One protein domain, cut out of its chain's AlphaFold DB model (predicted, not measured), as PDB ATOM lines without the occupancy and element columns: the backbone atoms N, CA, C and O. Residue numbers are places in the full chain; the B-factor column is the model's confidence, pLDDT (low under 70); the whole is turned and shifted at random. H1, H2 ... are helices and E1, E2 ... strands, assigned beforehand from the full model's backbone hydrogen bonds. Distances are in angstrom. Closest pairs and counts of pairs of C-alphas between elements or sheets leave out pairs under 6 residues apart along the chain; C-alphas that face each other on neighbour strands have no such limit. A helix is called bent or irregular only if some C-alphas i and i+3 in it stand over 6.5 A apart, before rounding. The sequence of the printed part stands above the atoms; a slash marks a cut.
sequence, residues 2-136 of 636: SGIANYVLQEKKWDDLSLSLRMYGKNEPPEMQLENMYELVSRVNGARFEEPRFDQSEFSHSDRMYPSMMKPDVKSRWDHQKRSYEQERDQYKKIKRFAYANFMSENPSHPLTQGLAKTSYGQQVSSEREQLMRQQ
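This is residues 2 to 136 of the 636 residues of an uncharacterized protein of Desulfovibrio sp. S3730MH75 (UniProt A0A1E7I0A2). One long helix, H5, makes the long axis of the model, and its last part runs into a cluster of small parts: the two-strand ribbon E1 and E2 packs on H5, H1 packs on H5 too, H3 lies near E1 with H6 packed on H3, and H7 crosses H5. H2 folds onto H3 at the edge of this cluster, while the long link after E2 runs back alongside H5 to the small H4 near its first end. The printed part has 135 residues, with seven named helices and two named strands in the order H1, E1, H2, H3, E2, H4, H5, H6, H7; the sheet, E1 - E2, is antiparallel and the class is mostly helix. The whole is loose, with a radius of gyration of the C-alphas of 18.7 A and spans of 57 by 43 by 32 A.

Start at H1, residues 2 to 5, which touches residues 94 to 99 alone of H5, residues 72 to 106; their closest C-alphas, of Ile 4 and Ile 95, are 5.5 A apart. Next look at E1, residues 7 to 11, antiparallel to E2, residues 38 to 42, at 143 degrees; N 8 and O 41 are within hydrogen-bond range at 2.9 A, and so are N 41 and O 8 at 3.0 A. The closest C-alphas of E1 and H5, of Val 8 and Ala 99, are 5.3 A apart. H2, residues 19 to 27, and H3, residues 30 to 37, form a helical hairpin: they touch, closest at the C-alphas of Gly 25 and Gln 33, 6.4 A, with a shallow tilt of 25 degrees, opposite ways. H3 also touches H6, residues 111 to 116, at a steep tilt of 59 degrees, with the C-alphas of Pro 30 and Leu 116 closest at 5.6 A. H4, residues 61 to 65, is only just apart from H5, closest 8.1 A. Residues 122 to 129 alone of H7, residues 120 to 136, touch residues 97 to 104 alone of H5, about perpendicular at 87 degrees; the closest C-alphas, of Ala 101 and Val 125, are 5.6 A apart. Every O i to N i+4 pair is within hydrogen-bond range in H3, H4, H6 and H7, against 3 of 5 in H2 and 30 of 31 in H5; H1 is too short for such a pair.

Find C-alpha 2 at (33.044, -24.432, 3.778), where H1 begins. E1 spans 13.4 A, E2 13.3 A and H2 13.8 A; H2 is irregular, with C-alphas 23 and 26 7.8 A apart. H3 spans 10.1 A. From C-alpha 72 at (41.962, -46.918, -27.426), H5 runs 50.4 A to C-alpha 106 at (35.776, -6.896, 2.605). H7 runs 24.3 A to C-alpha 136.

The C-alphas farthest apart in the domain, of Lys 71 and Ser 109, are 56.8 A apart. The printed part has no cut, and its one long link is E2 to H4, residues 43 to 60. Mean pLDDT of the printed part is 77.5; it is under 70 at residues 2 to 5, 19, 23, 128 and 130 to 136.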
ATOM      1  N   SER A   2      31.861 -24.608   2.901       41.59
ATOM      2  CA  SER A   2      33.044 -24.432   3.778       41.59
ATOM      3  C   SER A   2      34.374 -24.232   3.032       41.59
ATOM      4  O   SER A   2      35.006 -23.189   3.180       41.59
ATOM      5  N   GLY A   3      34.748 -25.164   2.150       48.44
ATOM      6  CA  GLY A   3      36.004 -25.094   1.391       48.44
ATOM      7  C   GLY A   3      36.170 -23.869   0.476       48.44
ATOM      8  O   GLY A   3      37.298 -23.500   0.181       48.44
ATOM      9  N   ILE A   4      35.090 -23.200   0.052       54.88
ATOM     10  CA  ILE A   4      35.162 -22.039  -0.860       54.88
ATOM     11  C   ILE A   4      35.439 -20.740  -0.079       54.88
ATOM     12  O   ILE A   4      36.175 -19.875  -0.548       54.88
ATOM     13  N   ALA A   5      34.908 -20.613   1.143       58.78
ATOM     14  CA  ALA A   5      35.171 -19.466   2.021       58.78
ATOM     15  C   ALA A   5      36.591 -19.469   2.623       58.78
ATOM     16  O   ALA A   5      37.095 -18.422   3.040       58.78
ATOM     17  N   ASN A   6      37.248 -20.631   2.618       72.75
ATOM     18  CA  ASN A   6      38.582 -20.850   3.174       72.75
ATOM     19  C   ASN A   6      39.732 -20.277   2.325       72.75
ATOM     20  O   ASN A   6      40.884 -20.479   2.696       72.75
ATOM     21  N   TYR A   7      39.466 -19.535   1.245       80.25
ATOM     22  CA  TYR A   7      40.495 -18.877   0.429       80.25
ATOM     23  C   TYR A   7      40.328 -17.350   0.403       80.25
ATOM     24  O   TYR A   7      39.210 -16.828   0.445       80.25
ATOM     25  N   VAL A   8      41.452 -16.633   0.327       84.62
ATOM     26  CA  VAL A   8      41.530 -15.166   0.193       84.62
ATOM     27  C   VAL A   8      42.501 -14.763  -0.906       84.62
ATOM     28  O   VAL A   8      43.372 -15.538  -1.296       84.62
ATOM     29  N   LEU A   9      42.355 -13.524  -1.374       86.88
ATOM     30  CA  LEU A   9      43.371 -12.844  -2.167       86.88
ATOM     31  C   LEU A   9      44.426 -12.207  -1.259       86.88
ATOM     32  O   LEU A   9      44.085 -11.500  -0.312       86.88
ATOM     33  N   GLN A  10      45.693 -12.397  -1.608       87.12
ATOM     34  CA  GLN A  10      46.848 -11.728  -1.009       87.12
ATOM     35  C   GLN A  10      47.660 -11.027  -2.114       87.12
ATOM     36  O   GLN A  10      47.782 -11.569  -3.210       87.12
ATOM     37  N   GLU A  11      48.197  -9.822  -1.865       87.06
ATOM     38  CA  GLU A  11      49.132  -9.170  -2.806       87.06
ATOM     39  C   GLU A  11      50.418 -10.016  -2.869       87.06
ATOM     40  O   GLU A  11      51.006 -10.338  -1.830       87.06
ATOM     41  N   LYS A  12      50.832 -10.410  -4.080       86.62
ATOM     42  CA  LYS A  12      52.054 -11.199  -4.309       86.62
ATOM     43  C   LYS A  12      53.260 -10.439  -3.763       86.62
ATOM     44  O   LYS A  12      53.330  -9.211  -3.867       86.62
ATOM     45  N   LYS A  13      54.240 -11.157  -3.207       85.12
ATOM     46  CA  LYS A  13      55.452 -10.509  -2.685       85.12
ATOM     47  C   LYS A  13      56.195  -9.836  -3.833       85.12
ATOM     48  O   LYS A  13      56.141 -10.279  -4.978       85.12
ATOM     49  N   TRP A  14      56.937  -8.779  -3.506       77.62
ATOM     50  CA  TRP A  14      57.646  -7.980  -4.505       77.62
ATOM     51  C   TRP A  14      58.570  -8.827  -5.394       77.62
ATOM     52  O   TRP A  14      58.675  -8.551  -6.586       77.62
ATOM     53  N   ASP A  15      59.166  -9.887  -4.842       82.44
ATOM     54  CA  ASP A  15      60.063 -10.791  -5.566       82.44
ATOM     55  C   ASP A  15      59.368 -11.808  -6.482       82.44
ATOM     56  O   ASP A  15      59.971 -12.218  -7.473       82.44
ATOM     57  N   ASP A  16      58.095 -12.127  -6.231       80.62
ATOM     58  CA  ASP A  16      57.285 -13.034  -7.058       80.62
ATOM     59  C   ASP A  16      56.709 -12.332  -8.311       80.62
ATOM     60  O   ASP A  16      56.187 -12.977  -9.224       80.62
ATOM     61  N   LEU A  17      56.806 -10.998  -8.382       82.25
ATOM     62  CA  LEU A  17      56.354 -10.187  -9.516       82.25
ATOM     63  C   LEU A  17      57.436 -10.062 -10.600       82.25
ATOM     64  O   LEU A  17      58.620  -9.867 -10.311       82.25
ATOM     65  N   SER A  18      57.035 -10.064 -11.872       77.62
ATOM     66  CA  SER A  18      57.935  -9.742 -12.989       77.62
ATOM     67  C   SER A  18      58.329  -8.257 -12.987       77.62
ATOM     68  O   SER A  18      57.626  -7.413 -12.431       77.62
ATOM     69  N   LEU A  19      59.446  -7.903 -13.638       69.56
ATOM     70  CA  LEU A  19      59.929  -6.514 -13.679       69.56
ATOM     71  C   LEU A  19      58.893  -5.539 -14.273       69.56
ATOM     72  O   LEU A  19      58.745  -4.426 -13.775       69.56
ATOM     73  N   SER A  20      58.138  -5.965 -15.292       71.44
ATOM     74  CA  SER A  20      57.050  -5.164 -15.867       71.44
ATOM     75  C   SER A  20      55.920  -4.929 -14.863       71.44
ATOM     76  O   SER A  20      55.473  -3.793 -14.727       71.44
ATOM     77  N   LEU A  21      55.509  -5.949 -14.104       79.56
ATOM     78  CA  LEU A  21      54.476  -5.812 -13.072       79.56
ATOM     79  C   LEU A  21      54.942  -4.946 -11.891       79.56
ATOM     80  O   LEU A  21      54.178  -4.104 -11.423       79.56
ATOM     81  N   ARG A  22      56.213  -5.052 -11.472       76.81
ATOM     82  CA  ARG A  22      56.801  -4.172 -10.439       76.81
ATOM     83  C   ARG A  22      56.777  -2.688 -10.840       76.81
ATOM     84  O   ARG A  22      56.648  -1.840  -9.962       76.81
ATOM     85  N   MET A  23      56.913  -2.371 -12.133       65.19
ATOM     86  CA  MET A  23      56.971  -0.988 -12.638       65.19
ATOM     87  C   MET A  23      55.619  -0.431 -13.110       65.19
ATOM     88  O   MET A  23      55.373   0.763 -12.956       65.19
ATOM     89  N   TYR A  24      54.750  -1.269 -13.684       73.94
ATOM     90  CA  TYR A  24      53.527  -0.835 -14.374       73.94
ATOM     91  C   TYR A  24      52.248  -1.536 -13.905       73.94
ATOM     92  O   TYR A  24      51.167  -1.063 -14.244       73.94
ATOM     93  N   GLY A  25      52.331  -2.597 -13.092       74.44
ATOM     94  CA  GLY A  25      51.169  -3.391 -12.672       74.44
ATOM     95  C   GLY A  25      50.067  -2.557 -12.010       74.44
ATOM     96  O   GLY A  25      48.893  -2.734 -12.307       74.44
ATOM     97  N   LYS A  26      50.425  -1.547 -11.203       76.69
ATOM     98  CA  LYS A  26      49.449  -0.645 -10.549       76.69
ATOM     99  C   LYS A  26      48.729   0.324 -11.512       76.69
ATOM    100  O   LYS A  26      47.801   1.008 -11.086       76.69
ATOM    101  N   ASN A  27      49.110   0.340 -12.793       78.94
ATOM    102  CA  ASN A  27      48.475   1.104 -13.874       78.94
ATOM    103  C   ASN A  27      47.659   0.221 -14.847       78.94
ATOM    104  O   ASN A  27      47.088   0.745 -15.802       78.94
ATOM    105  N   GLU A  28      47.617  -1.101 -14.649       81.00
ATOM    106  CA  GLU A  28      46.821  -2.015 -15.482       81.00
ATOM    107  C   GLU A  28      45.307  -1.870 -15.213       81.00
ATOM    108  O   GLU A  28      44.918  -1.321 -14.176       81.00
ATOM    109  N   PRO A  29      44.421  -2.371 -16.101       82.19
ATOM    110  CA  PRO A  29      42.987  -2.456 -15.820       82.19
ATOM    111  C   PRO A  29      42.689  -3.216 -14.511       82.19
ATOM    112  O   PRO A  29      43.423  -4.155 -14.187       82.19
ATOM    113  N   PRO A  30      41.625  -2.871 -13.760       80.94
ATOM    114  CA  PRO A  30      41.346  -3.468 -12.448       80.94
ATOM    115  C   PRO A  30      41.237  -5.005 -12.448       80.94
ATOM    116  O   PRO A  30      41.636  -5.660 -11.488       80.94
ATOM    117  N   GLU A  31      40.745  -5.601 -13.531       78.88
ATOM    118  CA  GLU A  31      40.676  -7.054 -13.722       78.88
ATOM    119  C   GLU A  31      42.071  -7.679 -13.822       78.88
ATOM    120  O   GLU A  31      42.368  -8.665 -13.147       78.88
ATOM    121  N   MET A  32      42.945  -7.065 -14.626       79.31
ATOM    122  CA  MET A  32      44.329  -7.507 -14.805       79.31
ATOM    123  C   MET A  32      45.119  -7.354 -13.507       79.31
ATOM    124  O   MET A  32      45.888  -8.243 -13.159       79.31
ATOM    125  N   GLN A  33      44.875  -6.290 -12.733       80.38
ATOM    126  CA  GLN A  33      45.509  -6.116 -11.425       80.38
ATOM    127  C   GLN A  33      45.163  -7.250 -10.449       80.38
ATOM    128  O   GLN A  33      46.069  -7.737  -9.776       80.38
ATOM    129  N   LEU A  34      43.907  -7.718 -10.389       81.12
ATOM    130  CA  LEU A  34      43.547  -8.883  -9.562       81.12
ATOM    131  C   LEU A  34      44.313 -10.148  -9.973       81.12
ATOM    132  O   LEU A  34      44.781 -10.888  -9.115       81.12
ATOM    133  N   GLU A  35      44.455 -10.396 -11.272       80.81
ATOM    134  CA  GLU A  35      45.101 -11.604 -11.793       80.81
ATOM    135  C   GLU A  35      46.636 -11.553 -11.682       80.81
ATOM    136  O   GLU A  35      47.288 -12.514 -11.260       80.81
ATOM    137  N   ASN A  36      47.226 -10.400 -11.996       82.19
ATOM    138  CA  ASN A  36      48.667 -10.207 -12.068       82.19
ATOM    139  C   ASN A  36      49.294  -9.863 -10.712       82.19
ATOM    140  O   ASN A  36      50.332 -10.436 -10.381       82.19
ATOM    141  N   MET A  37      48.672  -9.004  -9.896       80.38
ATOM    142  CA  MET A  37      49.260  -8.519  -8.636       80.38
ATOM    143  C   MET A  37      48.867  -9.341  -7.400       80.38
ATOM    144  O   MET A  37      49.571  -9.270  -6.396       80.38
ATOM    145  N   TYR A  38      47.794 -10.138  -7.457       86.31
ATOM    146  CA  TYR A  38      47.310 -10.930  -6.318       86.31
ATOM    147  C   TYR A  38      47.358 -12.436  -6.598       86.31
ATOM    148  O   TYR A  38      47.372 -12.883  -7.746       86.31
ATOM    149  N   GLU A  39      47.413 -13.227  -5.530       86.94
ATOM    150  CA  GLU A  39      47.348 -14.689  -5.544       86.94
ATOM    151  C   GLU A  39      46.309 -15.215  -4.549       86.94
ATOM    152  O   GLU A  39      45.930 -14.525  -3.602       86.94
ATOM    153  N   LEU A  40      45.839 -16.442  -4.779       86.75
ATOM    154  CA  LEU A  40      44.950 -17.154  -3.867       86.75
ATOM    155  C   LEU A  40      45.766 -17.880  -2.799       86.75
ATOM    156  O   LEU A  40      46.653 -18.670  -3.125       86.75
ATOM    157  N   VAL A  41      45.415 -17.673  -1.531       84.81
ATOM    158  CA  VAL A  41      45.986 -18.407  -0.394       84.81
ATOM    159  C   VAL A  41      44.888 -18.955   0.515       84.81
ATOM    160  O   VAL A  41      43.816 -18.364   0.662       84.81
ATOM    161  N   SER A  42      45.155 -20.104   1.129       80.00
ATOM    162  CA  SER A  42      44.287 -20.729   2.128       80.00
ATOM    163  C   SER A  42      44.325 -19.959   3.453       80.00
ATOM    164  O   SER A  42      45.391 -19.784   4.046       80.00
ATOM    165  N   ARG A  43      43.151 -19.572   3.974       72.00
ATOM    166  CA  ARG A  43      42.967 -18.984   5.317       72.00
ATOM    167  C   ARG A  43      43.419 -19.930   6.444       72.00
ATOM    168  O   ARG A  43      43.643 -19.460   7.553       72.00
ATOM    169  N   VAL A  44      43.511 -21.241   6.187       70.88
ATOM    170  CA  VAL A  44      43.756 -22.274   7.215       70.88
ATOM    171  C   VAL A  44      45.248 -22.505   7.464       70.88
ATOM    172  O   VAL A  44      45.662 -22.656   8.607       70.88
ATOM    173  N   ASN A  45      46.060 -22.537   6.404       75.25
ATOM    174  CA  ASN A  45      47.482 -22.902   6.478       75.25
ATOM    175  C   ASN A  45      48.418 -21.973   5.680       75.25
ATOM    176  O   ASN A  45      49.615 -22.239   5.607       75.25
ATOM    177  N   GLY A  46      47.900 -20.904   5.061       75.69
ATOM    178  CA  GLY A  46      48.691 -19.960   4.263       75.69
ATOM    179  C   GLY A  46      49.253 -20.531   2.956       75.69
ATOM    180  O   GLY A  46      50.021 -19.850   2.281       75.69
ATOM    181  N   ALA A  47      48.894 -21.764   2.582       78.69
ATOM    182  CA  ALA A  47      49.358 -22.374   1.342       78.69
ATOM    183  C   ALA A  47      48.755 -21.659   0.124       78.69
ATOM    184  O   ALA A  47      47.560 -21.348   0.095       78.69
ATOM    185  N   ARG A  48      49.589 -21.428  -0.895       82.62
ATOM    186  CA  ARG A  48      49.181 -20.890  -2.198       82.62
ATOM    187  C   ARG A  48      48.308 -21.911  -2.925       82.62
ATOM    188  O   ARG A  48      48.683 -23.074  -3.051       82.62
ATOM    189  N   PHE A  49      47.157 -21.467  -3.412       84.50
ATOM    190  CA  PHE A  49      46.236 -22.279  -4.199       84.50
ATOM    191  C   PHE A  49      46.520 -22.034  -5.682       84.50
ATOM    192  O   PHE A  49      46.126 -21.011  -6.245       84.50
ATOM    193  N   GLU A  50      47.299 -22.931  -6.285       82.19
ATOM    194  CA  GLU A  50      47.727 -22.796  -7.678       82.19
ATOM    195  C   GLU A  50      46.625 -23.180  -8.670       82.19
ATOM    196  O   GLU A  50      45.702 -23.932  -8.357       82.19
ATOM    197  N   GLU A  51      46.739 -22.669  -9.896       81.94
ATOM    198  CA  GLU A  51      45.908 -23.127 -11.006       81.94
ATOM    199  C   GLU A  51      46.315 -24.562 -11.378       81.94
ATOM    200  O   GLU A  51      47.498 -24.780 -11.679       81.94
ATOM    201  N   PRO A  52      45.387 -25.539 -11.361       84.62
ATOM    202  CA  PRO A  52      45.707 -26.910 -11.730       84.62
ATOM    203  C   PRO A  52      46.224 -26.949 -13.167       84.62
ATOM    204  O   PRO A  52      45.799 -26.181 -14.033       84.62
ATOM    205  N   ARG A  53      47.163 -27.858 -13.427       84.88
ATOM    206  CA  ARG A  53      47.757 -28.061 -14.750       84.88
ATOM    207  C   ARG A  53      47.390 -29.451 -15.227       84.88
ATOM    208  O   ARG A  53      47.459 -30.397 -14.452       84.88
ATOM    209  N   PHE A  54      47.048 -29.577 -16.506       82.94
ATOM    210  CA  PHE A  54      46.837 -30.885 -17.110       82.94
ATOM    211  C   PHE A  54      48.177 -31.615 -17.194       82.94
ATOM    212  O   PHE A  54      48.963 -31.365 -18.118       82.94
ATOM    213  N   ASP A  55      48.448 -32.471 -16.207       82.25
ATOM    214  CA  ASP A  55      49.591 -33.363 -16.279       82.25
ATOM    215  C   ASP A  55      49.427 -34.305 -17.474       82.25
ATOM    216  O   ASP A  55      48.340 -34.776 -17.797       82.25
ATOM    217  N   GLN A  56      50.542 -34.510 -18.161       84.00
ATOM    218  CA  GLN A  56      50.667 -35.364 -19.332       84.00
ATOM    219  C   GLN A  56      51.897 -36.272 -19.211       84.00
ATOM    220  O   GLN A  56      52.327 -36.852 -20.208       84.00
ATOM    221  N   SER A  57      52.511 -36.344 -18.023       82.25
ATOM    222  CA  SER A  57      53.756 -37.063 -17.752       82.25
ATOM    223  C   SER A  57      53.718 -38.516 -18.238       82.25
ATOM    224  O   SER A  57      54.687 -38.952 -18.862       82.25
ATOM    225  N   GLU A  58      52.585 -39.206 -18.062       79.88
ATOM    226  CA  GLU A  58      52.369 -40.605 -18.454       79.88
ATOM    227  C   GLU A  58      52.293 -40.860 -19.975       79.88
ATOM    228  O   GLU A  58      52.521 -41.984 -20.420       79.88
ATOM    229  N   PHE A  59      52.018 -39.840 -20.796       85.12
ATOM    230  CA  PHE A  59      51.826 -40.006 -22.244       85.12
ATOM    231  C   PHE A  59      53.120 -39.810 -23.032       85.12
ATOM    232  O   PHE A  59      53.938 -38.951 -22.692       85.12
ATOM    233  N   SER A  60      53.298 -40.521 -24.151       83.44
ATOM    234  CA  SER A  60      54.458 -40.295 -25.022       83.44
ATOM    235  C   SER A  60      54.379 -38.935 -25.729       83.44
ATOM    236  O   SER A  60      53.308 -38.344 -25.872       83.44
ATOM    237  N   HIS A  61      55.512 -38.428 -26.226       81.88
ATOM    238  CA  HIS A  61      55.527 -37.181 -27.001       81.88
ATOM    239  C   HIS A  61      54.626 -37.256 -28.252       81.88
ATOM    240  O   HIS A  61      53.955 -36.282 -28.586       81.88
ATOM    241  N   SER A  62      54.554 -38.425 -28.899       75.00
ATOM    242  CA  SER A  62      53.647 -38.697 -30.021       75.00
ATOM    243  C   SER A  62      52.170 -38.620 -29.633       75.00
ATOM    244  O   SER A  62      51.392 -38.031 -30.378       75.00
ATOM    245  N   ASP A  63      51.790 -39.150 -28.467       82.06
ATOM    246  CA  ASP A  63      50.404 -39.093 -27.984       82.06
ATOM    247  C   ASP A  63      49.995 -37.636 -27.715       82.06
ATOM    248  O   ASP A  63      48.984 -37.167 -28.233       82.06
ATOM    249  N   ARG A  64      50.837 -36.882 -26.988       82.31
ATOM    250  CA  ARG A  64      50.606 -35.458 -26.671       82.31
ATOM    251  C   ARG A  64      50.444 -34.593 -27.929       82.31
ATOM    252  O   ARG A  64      49.656 -33.652 -27.922       82.31
ATOM    253  N   MET A  65      51.178 -34.907 -29.000       70.56
ATOM    254  CA  MET A  65      51.104 -34.201 -30.287       70.56
ATOM    255  C   MET A  65      49.904 -34.622 -31.151       70.56
ATOM    256  O   MET A  65      49.420 -33.810 -31.940       70.56
ATOM    257  N   TYR A  66      49.405 -35.856 -31.010       73.12
ATOM    258  CA  TYR A  66      48.306 -36.389 -31.823       73.12
ATOM    259  C   TYR A  66      47.229 -37.146 -31.008       73.12
ATOM    260  O   TYR A  66      47.002 -38.333 -31.261       73.12
ATOM    261  N   PRO A  67      46.475 -36.487 -30.097       71.31
ATOM    262  CA  PRO A  67      45.469 -37.163 -29.264       71.31
ATOM    263  C   PRO A  67      44.342 -37.869 -30.039       71.31
ATOM    264  O   PRO A  67      43.712 -38.799 -29.542       71.31
ATOM    265  N   SER A  68      44.087 -37.462 -31.286       73.94
ATOM    266  CA  SER A  68      43.131 -38.123 -32.186       73.94
ATOM    267  C   SER A  68      43.620 -39.464 -32.750       73.94
ATOM    268  O   SER A  68      42.796 -40.227 -33.247       73.94
ATOM    269  N   MET A  69      44.924 -39.757 -32.674       74.56
ATOM    270  CA  MET A  69      45.555 -40.988 -33.181       74.56
ATOM    271  C   MET A  69      46.070 -41.913 -32.061       74.56
ATOM    272  O   MET A  69      46.746 -42.903 -32.340       74.56
ATOM    273  N   MET A  70      45.739 -41.617 -30.800       81.75
ATOM    274  CA  MET A  70      45.998 -42.505 -29.662       81.75
ATOM    275  C   MET A  70      45.329 -43.871 -29.845       81.75
ATOM    276  O   MET A  70      44.205 -43.974 -30.345       81.75
ATOM    277  N   LYS A  71      45.985 -44.925 -29.346       80.88
ATOM    278  CA  LYS A  71      45.354 -46.244 -29.182       80.88
ATOM    279  C   LYS A  71      44.187 -46.158 -28.180       80.88
ATOM    280  O   LYS A  71      44.249 -45.315 -27.282       80.88
ATOM    281  N   PRO A  72      43.152 -47.018 -28.277       75.94
ATOM    282  CA  PRO A  72      41.962 -46.918 -27.426       75.94
ATOM    283  C   PRO A  72      42.250 -46.921 -25.917       75.94
ATOM    284  O   PRO A  72      41.612 -46.177 -25.176       75.94
ATOM    285  N   ASP A  73      43.239 -47.698 -25.464       76.12
ATOM    286  CA  ASP A  73      43.639 -47.766 -24.054       76.12
ATOM    287  C   ASP A  73      44.295 -46.455 -23.575       76.12
ATOM    288  O   ASP A  73      43.930 -45.927 -22.524       76.12
ATOM    289  N   VAL A  74      45.221 -45.903 -24.369       75.75
ATOM    290  CA  VAL A  74      45.923 -44.639 -24.091       75.75
ATOM    291  C   VAL A  74      44.924 -43.489 -24.085       75.75
ATOM    292  O   VAL A  74      44.933 -42.654 -23.181       75.75
ATOM    293  N   LYS A  75      44.012 -43.492 -25.061       81.31
ATOM    294  CA  LYS A  75      42.966 -42.486 -25.200       81.31
ATOM    295  C   LYS A  75      42.002 -42.488 -24.015       81.31
ATOM    296  O   LYS A  75      41.656 -41.420 -23.527       81.31
ATOM    297  N   SER A  76      41.611 -43.663 -23.515       73.19
ATOM    298  CA  SER A  76      40.742 -43.775 -22.334       73.19
ATOM    299  C   SER A  76      41.363 -43.106 -21.098       73.19
ATOM    300  O   SER A  76      40.692 -42.336 -20.407       73.19
ATOM    301  N   ARG A  77      42.671 -43.310 -20.868       79.31
ATOM    302  CA  ARG A  77      43.415 -42.658 -19.773       79.31
ATOM    303  C   ARG A  77      43.539 -41.145 -19.980       79.31
ATOM    304  O   ARG A  77      43.235 -40.387 -19.063       79.31
ATOM    305  N   TRP A  78      43.865 -40.700 -21.196       80.06
ATOM    306  CA  TRP A  78      43.891 -39.276 -21.565       80.06
ATOM    307  C   TRP A  78      42.543 -38.588 -21.323       80.06
ATOM    308  O   TRP A  78      42.481 -37.561 -20.648       80.06
ATOM    309  N   ASP A  79      41.447 -39.175 -21.807       81.12
ATOM    310  CA  ASP A  79      40.097 -38.633 -21.644       81.12
ATOM    311  C   ASP A  79      39.599 -38.732 -20.185       81.12
ATOM    312  O   ASP A  79      38.705 -37.981 -19.791       81.12
ATOM    313  N   HIS A  80      40.169 -39.604 -19.342       77.12
ATOM    314  CA  HIS A  80      39.952 -39.607 -17.889       77.12
ATOM    315  C   HIS A  80      40.713 -38.469 -17.186       77.12
ATOM    316  O   HIS A  80      40.092 -37.615 -16.550       77.12
ATOM    317  N   GLN A  81      42.039 -38.398 -17.346       78.19
ATOM    318  CA  GLN A  81      42.877 -37.387 -16.691       78.19
ATOM    319  C   GLN A  81      42.500 -35.963 -17.132       78.19
ATOM    320  O   GLN A  81      42.475 -35.040 -16.317       78.19
ATOM    321  N   LYS A  82      42.095 -35.789 -18.398       80.69
ATOM    322  CA  LYS A  82      41.557 -34.526 -18.911       80.69
ATOM    323  C   LYS A  82      40.256 -34.117 -18.209       80.69
ATOM    324  O   LYS A  82      40.115 -32.943 -17.876       80.69
ATOM    325  N   ARG A  83      39.325 -35.049 -17.951       76.19
ATOM    326  CA  ARG A  83      38.078 -34.757 -17.212       76.19
ATOM    327  C   ARG A  83      38.358 -34.339 -15.767       76.19
ATOM    328  O   ARG A  83      37.766 -33.361 -15.320       76.19
ATOM    329  N   SER A  84      39.292 -35.009 -15.085       70.31
ATOM    330  CA  SER A  84      39.752 -34.616 -13.740       70.31
ATOM    331  C   SER A  84      40.293 -33.182 -13.738       70.31
ATOM    332  O   SER A  84      39.808 -32.327 -13.001       70.31
ATOM    333  N   TYR A  85      41.220 -32.877 -14.652       80.25
ATOM    334  CA  TYR A  85      41.758 -31.527 -14.830       80.25
ATOM    335  C   TYR A  85      40.667 -30.483 -15.135       80.25
ATOM    336  O   TYR A  85      40.704 -29.374 -14.601       80.25
ATOM    337  N   GLU A  86      39.675 -30.806 -15.970       79.12
ATOM    338  CA  GLU A  86      38.574 -29.887 -16.283       79.12
ATOM    339  C   GLU A  86      37.675 -29.614 -15.063       79.12
ATOM    340  O   GLU A  86      37.267 -28.465 -14.871       79.12
ATOM    341  N   GLN A  87      37.439 -30.614 -14.206       72.31
ATOM    342  CA  GLN A  87      36.727 -30.466 -12.930       72.31
ATOM    343  C   GLN A  87      37.516 -29.609 -11.928       72.31
ATOM    344  O   GLN A  87      36.981 -28.616 -11.426       72.31
ATOM    345  N   GLU A  88      38.791 -29.926 -11.683       74.38
ATOM    346  CA  GLU A  88      39.676 -29.160 -10.791       74.38
ATOM    347  C   GLU A  88      39.787 -27.697 -11.226       74.38
ATOM    348  O   GLU A  88      39.626 -26.778 -10.420       74.38
ATOM    349  N   ARG A  89      40.012 -27.458 -12.524       81.50
ATOM    350  CA  ARG A  89      40.111 -26.120 -13.116       81.50
ATOM    351  C   ARG A  89      38.821 -25.326 -12.927       81.50
ATOM    352  O   ARG A  89      38.872 -24.126 -12.658       81.50
ATOM    353  N   ASP A  90      37.662 -25.965 -13.043       77.06
ATOM    354  CA  ASP A  90      36.377 -25.278 -12.910       77.06
ATOM    355  C   ASP A  90      35.963 -25.090 -11.436       77.06
ATOM    356  O   ASP A  90      35.299 -24.102 -11.109       77.06
ATOM    357  N   GLN A  91      36.455 -25.927 -10.517       75.38
ATOM    358  CA  GLN A  91      36.454 -25.660  -9.075       75.38
ATOM    359  C   GLN A  91      37.378 -24.485  -8.714       75.38
ATOM    360  O   GLN A  91      36.954 -23.574  -7.999       75.38
ATOM    361  N   TYR A  92      38.596 -24.439  -9.261       80.94
ATOM    362  CA  TYR A  92      39.527 -23.321  -9.094       80.94
ATOM    363  C   TYR A  92      38.920 -22.002  -9.601       80.94
ATOM    364  O   TYR A  92      38.936 -21.013  -8.871       80.94
ATOM    365  N   LYS A  93      38.262 -21.984 -10.774       81.19
ATOM    366  CA  LYS A  93      37.509 -20.806 -11.265       81.19
ATOM    367  C   LYS A  93      36.430 -20.333 -10.283       81.19
ATOM    368  O   LYS A  93      36.294 -19.127 -10.077       81.19
ATOM    369  N   LYS A  94      35.664 -21.255  -9.681       78.44
ATOM    370  CA  LYS A  94      34.620 -20.933  -8.687       78.44
ATOM    371  C   LYS A  94      35.227 -20.319  -7.421       78.44
ATOM    372  O   LYS A  94      34.757 -19.277  -6.971       78.44
ATOM    373  N   ILE A  95      36.302 -20.910  -6.894       80.38
ATOM    374  CA  ILE A  95      37.032 -20.397  -5.721       80.38
ATOM    375  C   ILE A  95      37.648 -19.020  -6.022       80.38
ATOM    376  O   ILE A  95      37.468 -18.090  -5.239       80.38
ATOM    377  N   LYS A  96      38.288 -18.853  -7.187       82.31
ATOM    378  CA  LYS A  96      38.865 -17.587  -7.668       82.31
ATOM    379  C   LYS A  96      37.813 -16.476  -7.735       82.31
ATOM    380  O   LYS A  96      37.994 -15.439  -7.102       82.31
ATOM    381  N   ARG A  97      36.666 -16.716  -8.388       79.75
ATOM    382  CA  ARG A  97      35.536 -15.763  -8.420       79.75
ATOM    383  C   ARG A  97      35.000 -15.425  -7.025       79.75
ATOM    384  O   ARG A  97      34.756 -14.254  -6.741       79.75
ATOM    385  N   PHE A  98      34.849 -16.411  -6.140       80.06
ATOM    386  CA  PHE A  98      34.347 -16.167  -4.785       80.06
ATOM    387  C   PHE A  98      35.334 -15.350  -3.936       80.06
ATOM    388  O   PHE A  98      34.925 -14.426  -3.237       80.06
ATOM    389  N   ALA A  99      36.639 -15.616  -4.045       82.75
ATOM    390  CA  ALA A  99      37.682 -14.826  -3.390       82.75
ATOM    391  C   ALA A  99      37.748 -13.385  -3.929       82.75
ATOM    392  O   ALA A  99      37.884 -12.452  -3.139       82.75
ATOM    393  N   TYR A 100      37.582 -13.191  -5.245       84.69
ATOM    394  CA  TYR A 100      37.480 -11.865  -5.870       84.69
ATOM    395  C   TYR A 100      36.289 -11.081  -5.285       84.69
ATOM    396  O   TYR A 100      36.443  -9.944  -4.834       84.69
ATOM    397  N   ALA A 101      35.112 -11.710  -5.211       80.69
ATOM    398  CA  ALA A 101      33.915 -11.094  -4.645       80.69
ATOM    399  C   ALA A 101      34.019 -10.833  -3.131       80.69
ATOM    400  O   ALA A 101      33.476  -9.840  -2.633       80.69
ATOM    401  N   ASN A 102      34.712 -11.707  -2.389       82.38
ATOM    402  CA  ASN A 102      35.019 -11.507  -0.972       82.38
ATOM    403  C   ASN A 102      35.905 -10.278  -0.783       82.38
ATOM    404  O   ASN A 102      35.487  -9.348  -0.095       82.38
ATOM    405  N   PHE A 103      37.045 -10.212  -1.477       84.75
ATOM    406  CA  PHE A 103      37.962  -9.074  -1.427       84.75
ATOM    407  C   PHE A 103      37.253  -7.743  -1.709       84.75
ATOM    408  O   PHE A 103      37.471  -6.780  -0.973       84.75
ATOM    409  N   MET A 104      36.356  -7.697  -2.703       82.38
ATOM    410  CA  MET A 104      35.610  -6.482  -3.048       82.38
ATOM    411  C   MET A 104      34.736  -5.949  -1.898       82.38
ATOM    412  O   MET A 104      34.826  -4.761  -1.597       82.38
ATOM    413  N   SER A 105      33.922  -6.768  -1.212       80.19
ATOM    414  CA  SER A 105      33.106  -6.243  -0.091       80.19
ATOM    415  C   SER A 105      33.793  -6.294   1.280       80.19
ATOM    416  O   SER A 105      33.306  -5.639   2.198       80.19
ATOM    417  N   GLU A 106      34.891  -7.035   1.441       81.94
ATOM    418  CA  GLU A 106      35.776  -6.896   2.605       81.94
ATOM    419  C   GLU A 106      36.566  -5.566   2.526       81.94
ATOM    420  O   GLU A 106      36.832  -4.955   3.557       81.94
ATOM    421  N   ASN A 107      36.869  -5.057   1.317       84.25
ATOM    422  CA  ASN A 107      37.698  -3.860   1.091       84.25
ATOM    423  C   ASN A 107      37.013  -2.783   0.203       84.25
ATOM    424  O   ASN A 107      37.561  -2.403  -0.841       84.25
ATOM    425  N   PRO A 108      35.839  -2.235   0.584       82.19
ATOM    426  CA  PRO A 108      35.061  -1.305  -0.253       82.19
ATOM    427  C   PRO A 108      35.749   0.050  -0.514       82.19
ATOM    428  O   PRO A 108      35.462   0.725  -1.502       82.19
ATOM    429  N   SER A 109      36.674   0.461   0.356       83.94
ATOM    430  CA  SER A 109      37.459   1.696   0.222       83.94
ATOM    431  C   SER A 109      38.714   1.545  -0.648       83.94
ATOM    432  O   SER A 109      39.356   2.548  -0.958       83.94
ATOM    433  N   HIS A 110      39.084   0.324  -1.043       85.00
ATOM    434  CA  HIS A 110      40.330   0.072  -1.761       85.00
ATOM    435  C   HIS A 110      40.232   0.520  -3.239       85.00
ATOM    436  O   HIS A 110      39.226   0.219  -3.891       85.00
ATOM    437  N   PRO A 111      41.252   1.197  -3.816       82.81
ATOM    438  CA  PRO A 111      41.173   1.733  -5.181       82.81
ATOM    439  C   PRO A 111      40.846   0.683  -6.248       82.81
ATOM    440  O   PRO A 111      40.107   0.969  -7.187       82.81
ATOM    441  N   LEU A 112      41.335  -0.550  -6.070       82.06
ATOM    442  CA  LEU A 112      41.065  -1.665  -6.977       82.06
ATOM    443  C   LEU A 112      39.569  -2.018  -7.012       82.06
ATOM    444  O   LEU A 112      38.980  -2.126  -8.086       82.06
ATOM    445  N   THR A 113      38.932  -2.101  -5.841       83.38
ATOM    446  CA  THR A 113      37.487  -2.331  -5.684       83.38
ATOM    447  C   THR A 113      36.668  -1.232  -6.361       83.38
ATOM    448  O   THR A 113      35.706  -1.516  -7.073       83.38
ATOM    449  N   GLN A 114      37.071   0.031  -6.185       83.44
ATOM    450  CA  GLN A 114      36.420   1.195  -6.799       83.44
ATOM    451  C   GLN A 114      36.630   1.284  -8.320       83.44
ATOM    452  O   GLN A 114      35.870   1.976  -9.003       83.44
ATOM    453  N   GLY A 115      37.653   0.607  -8.848       82.88
ATOM    454  CA  GLY A 115      37.821   0.336 -10.273       82.88
ATOM    455  C   GLY A 115      36.844  -0.741 -10.749       82.88
ATOM    456  O   GLY A 115      35.997  -0.464 -11.595       82.88
ATOM    457  N   LEU A 116      36.908  -1.933 -10.149       82.81
ATOM    458  CA  LEU A 116      36.091  -3.106 -10.502       82.81
ATOM    459  C   LEU A 116      34.582  -2.833 -10.445       82.81
ATOM    460  O   LEU A 116      33.847  -3.248 -11.333       82.81
ATOM    461  N   ALA A 117      34.094  -2.088  -9.450       82.69
ATOM    462  CA  ALA A 117      32.669  -1.753  -9.329       82.69
ATOM    463  C   ALA A 117      32.107  -0.953 -10.531       82.69
ATOM    464  O   ALA A 117      30.891  -0.893 -10.732       82.69
ATOM    465  N   LYS A 118      32.979  -0.339 -11.344       82.25
ATOM    466  CA  LYS A 118      32.616   0.413 -12.557       82.25
ATOM    467  C   LYS A 118      32.616  -0.448 -13.823       82.25
ATOM    468  O   LYS A 118      32.232   0.058 -14.875       82.25
ATOM    469  N   THR A 119      33.048  -1.707 -13.750       83.25
ATOM    470  CA  THR A 119      33.144  -2.608 -14.903       83.25
ATOM    471  C   THR A 119      32.083  -3.703 -14.835       83.25
ATOM    472  O   THR A 119      31.616  -4.088 -13.761       83.25
ATOM    473  N   SER A 120      31.691  -4.229 -15.997       76.62
ATOM    474  CA  SER A 120      30.707  -5.315 -16.089       76.62
ATOM    475  C   SER A 120      31.165  -6.578 -15.353       76.62
ATOM    476  O   SER A 120      30.344  -7.269 -14.754       76.62
ATOM    477  N   TYR A 121      32.475  -6.846 -15.338       75.50
ATOM    478  CA  TYR A 121      33.064  -7.974 -14.624       75.50
ATOM    479  C   TYR A 121      32.902  -7.839 -13.103       75.50
ATOM    480  O   TYR A 121      32.362  -8.741 -12.466       75.50
ATOM    481  N   GLY A 122      33.295  -6.703 -12.512       75.94
ATOM    482  CA  GLY A 122      33.142  -6.492 -11.069       75.94
ATOM    483  C   GLY A 122      31.678  -6.414 -10.624       75.94
ATOM    484  O   GLY A 122      31.348  -6.860  -9.524       75.94
ATOM    485  N   GLN A 123      30.780  -5.929 -11.487       79.81
ATOM    486  CA  GLN A 123      29.333  -5.949 -11.247       79.81
ATOM    487  C   GLN A 123      28.762  -7.374 -11.253       79.81
ATOM    488  O   GLN A 123      28.022  -7.721 -10.335       79.81
ATOM    489  N   GLN A 124      29.153  -8.223 -12.213       78.00
ATOM    490  CA  GLN A 124      28.778  -9.643 -12.236       78.00
ATOM    491  C   GLN A 124      29.304 -10.391 -11.000       78.00
ATOM    492  O   GLN A 124      28.556 -11.100 -10.335       78.00
ATOM    493  N   VAL A 125      30.582 -10.212 -10.661       77.81
ATOM    494  CA  VAL A 125      31.216 -10.865  -9.500       77.81
ATOM    495  C   VAL A 125      30.558 -10.425  -8.179       77.81
ATOM    496  O   VAL A 125      30.412 -11.230  -7.257       77.81
ATOM    497  N   SER A 126      30.093  -9.174  -8.095       73.88
ATOM    498  CA  SER A 126      29.347  -8.668  -6.934       73.88
ATOM    499  C   SER A 126      27.927  -9.242  -6.849       73.88
ATOM    500  O   SER A 126      27.509  -9.659  -5.768       73.88
ATOM    501  N   SER A 127      27.190  -9.315  -7.965       72.06
ATOM    502  CA  SER A 127      25.814  -9.835  -7.972       72.06
ATOM    503  C   SER A 127      25.750 -11.352  -7.759       72.06
ATOM    504  O   SER A 127      24.876 -11.817  -7.028       72.06
ATOM    505  N   GLU A 128      26.718 -12.112  -8.283       68.31
ATOM    506  CA  GLU A 128      26.903 -13.538  -7.973       68.31
ATOM    507  C   GLU A 128      27.088 -13.751  -6.459       68.31
ATOM    508  O   GLU A 128      26.435 -14.613  -5.866       68.31
ATOM    509  N   ARG A 129      27.897 -12.920  -5.783       70.12
ATOM    510  CA  ARG A 129      28.044 -12.993  -4.318       70.12
ATOM    511  C   ARG A 129      26.801 -12.535  -3.564       70.12
ATOM    512  O   ARG A 129      26.484 -13.145  -2.546       70.12
ATOM    513  N   GLU A 130      26.086 -11.511  -4.025       66.06
ATOM    514  CA  GLU A 130      24.816 -11.119  -3.402       66.06
ATOM    515  C   GLU A 130      23.771 -12.237  -3.466       66.06
ATOM    516  O   GLU A 130      23.074 -12.458  -2.481       66.06
ATOM    517  N   GLN A 131      23.677 -12.975  -4.575       65.69
ATOM    518  CA  GLN A 131      22.773 -14.125  -4.689       65.69
ATOM    519  C   GLN A 131      23.142 -15.227  -3.684       65.69
ATOM    520  O   GLN A 131      22.283 -15.667  -2.916       65.69
ATOM    521  N   LEU A 132      24.424 -15.601  -3.608       58.34
ATOM    522  CA  LEU A 132      24.924 -16.590  -2.644       58.34
ATOM    523  C   LEU A 132      24.723 -16.142  -1.181       58.34
ATOM    524  O   LEU A 132      24.322 -16.938  -0.332       58.34
ATOM    525  N   MET A 133      24.941 -14.859  -0.878       57.69
ATOM    526  CA  MET A 133      24.721 -14.293   0.458       57.69
ATOM    527  C   MET A 133      23.236 -14.171   0.821       57.69
ATOM    528  O   MET A 133      22.894 -14.315   1.993       57.69
ATOM    529  N   ARG A 134      22.339 -13.945  -0.150       55.41
ATOM    530  CA  ARG A 134      20.880 -13.947   0.071       55.41
ATOM    531  C   ARG A 134      20.367 -15.353   0.385       55.41
ATOM    532  O   ARG A 134      19.613 -15.502   1.341       55.41
ATOM    533  N   GLN A 135      20.849 -16.379  -0.322       50.09
ATOM    534  CA  GLN A 135      20.584 -17.781   0.036       50.09
ATOM    535  C   GLN A 135      21.064 -18.083   1.469       50.09
ATOM    536  O   GLN A 135      20.329 -18.650   2.278       50.09
ATOM    537  N   GLN A 136      22.271 -17.632   1.828       43.19
ATOM    538  CA  GLN A 136      22.843 -17.871   3.154       43.19
ATOM    539  C   GLN A 136      22.177 -17.051   4.283       43.19
ATOM    540  O   GLN A 136      22.152 -17.498   5.432       43.19
TER     541      GLN A 136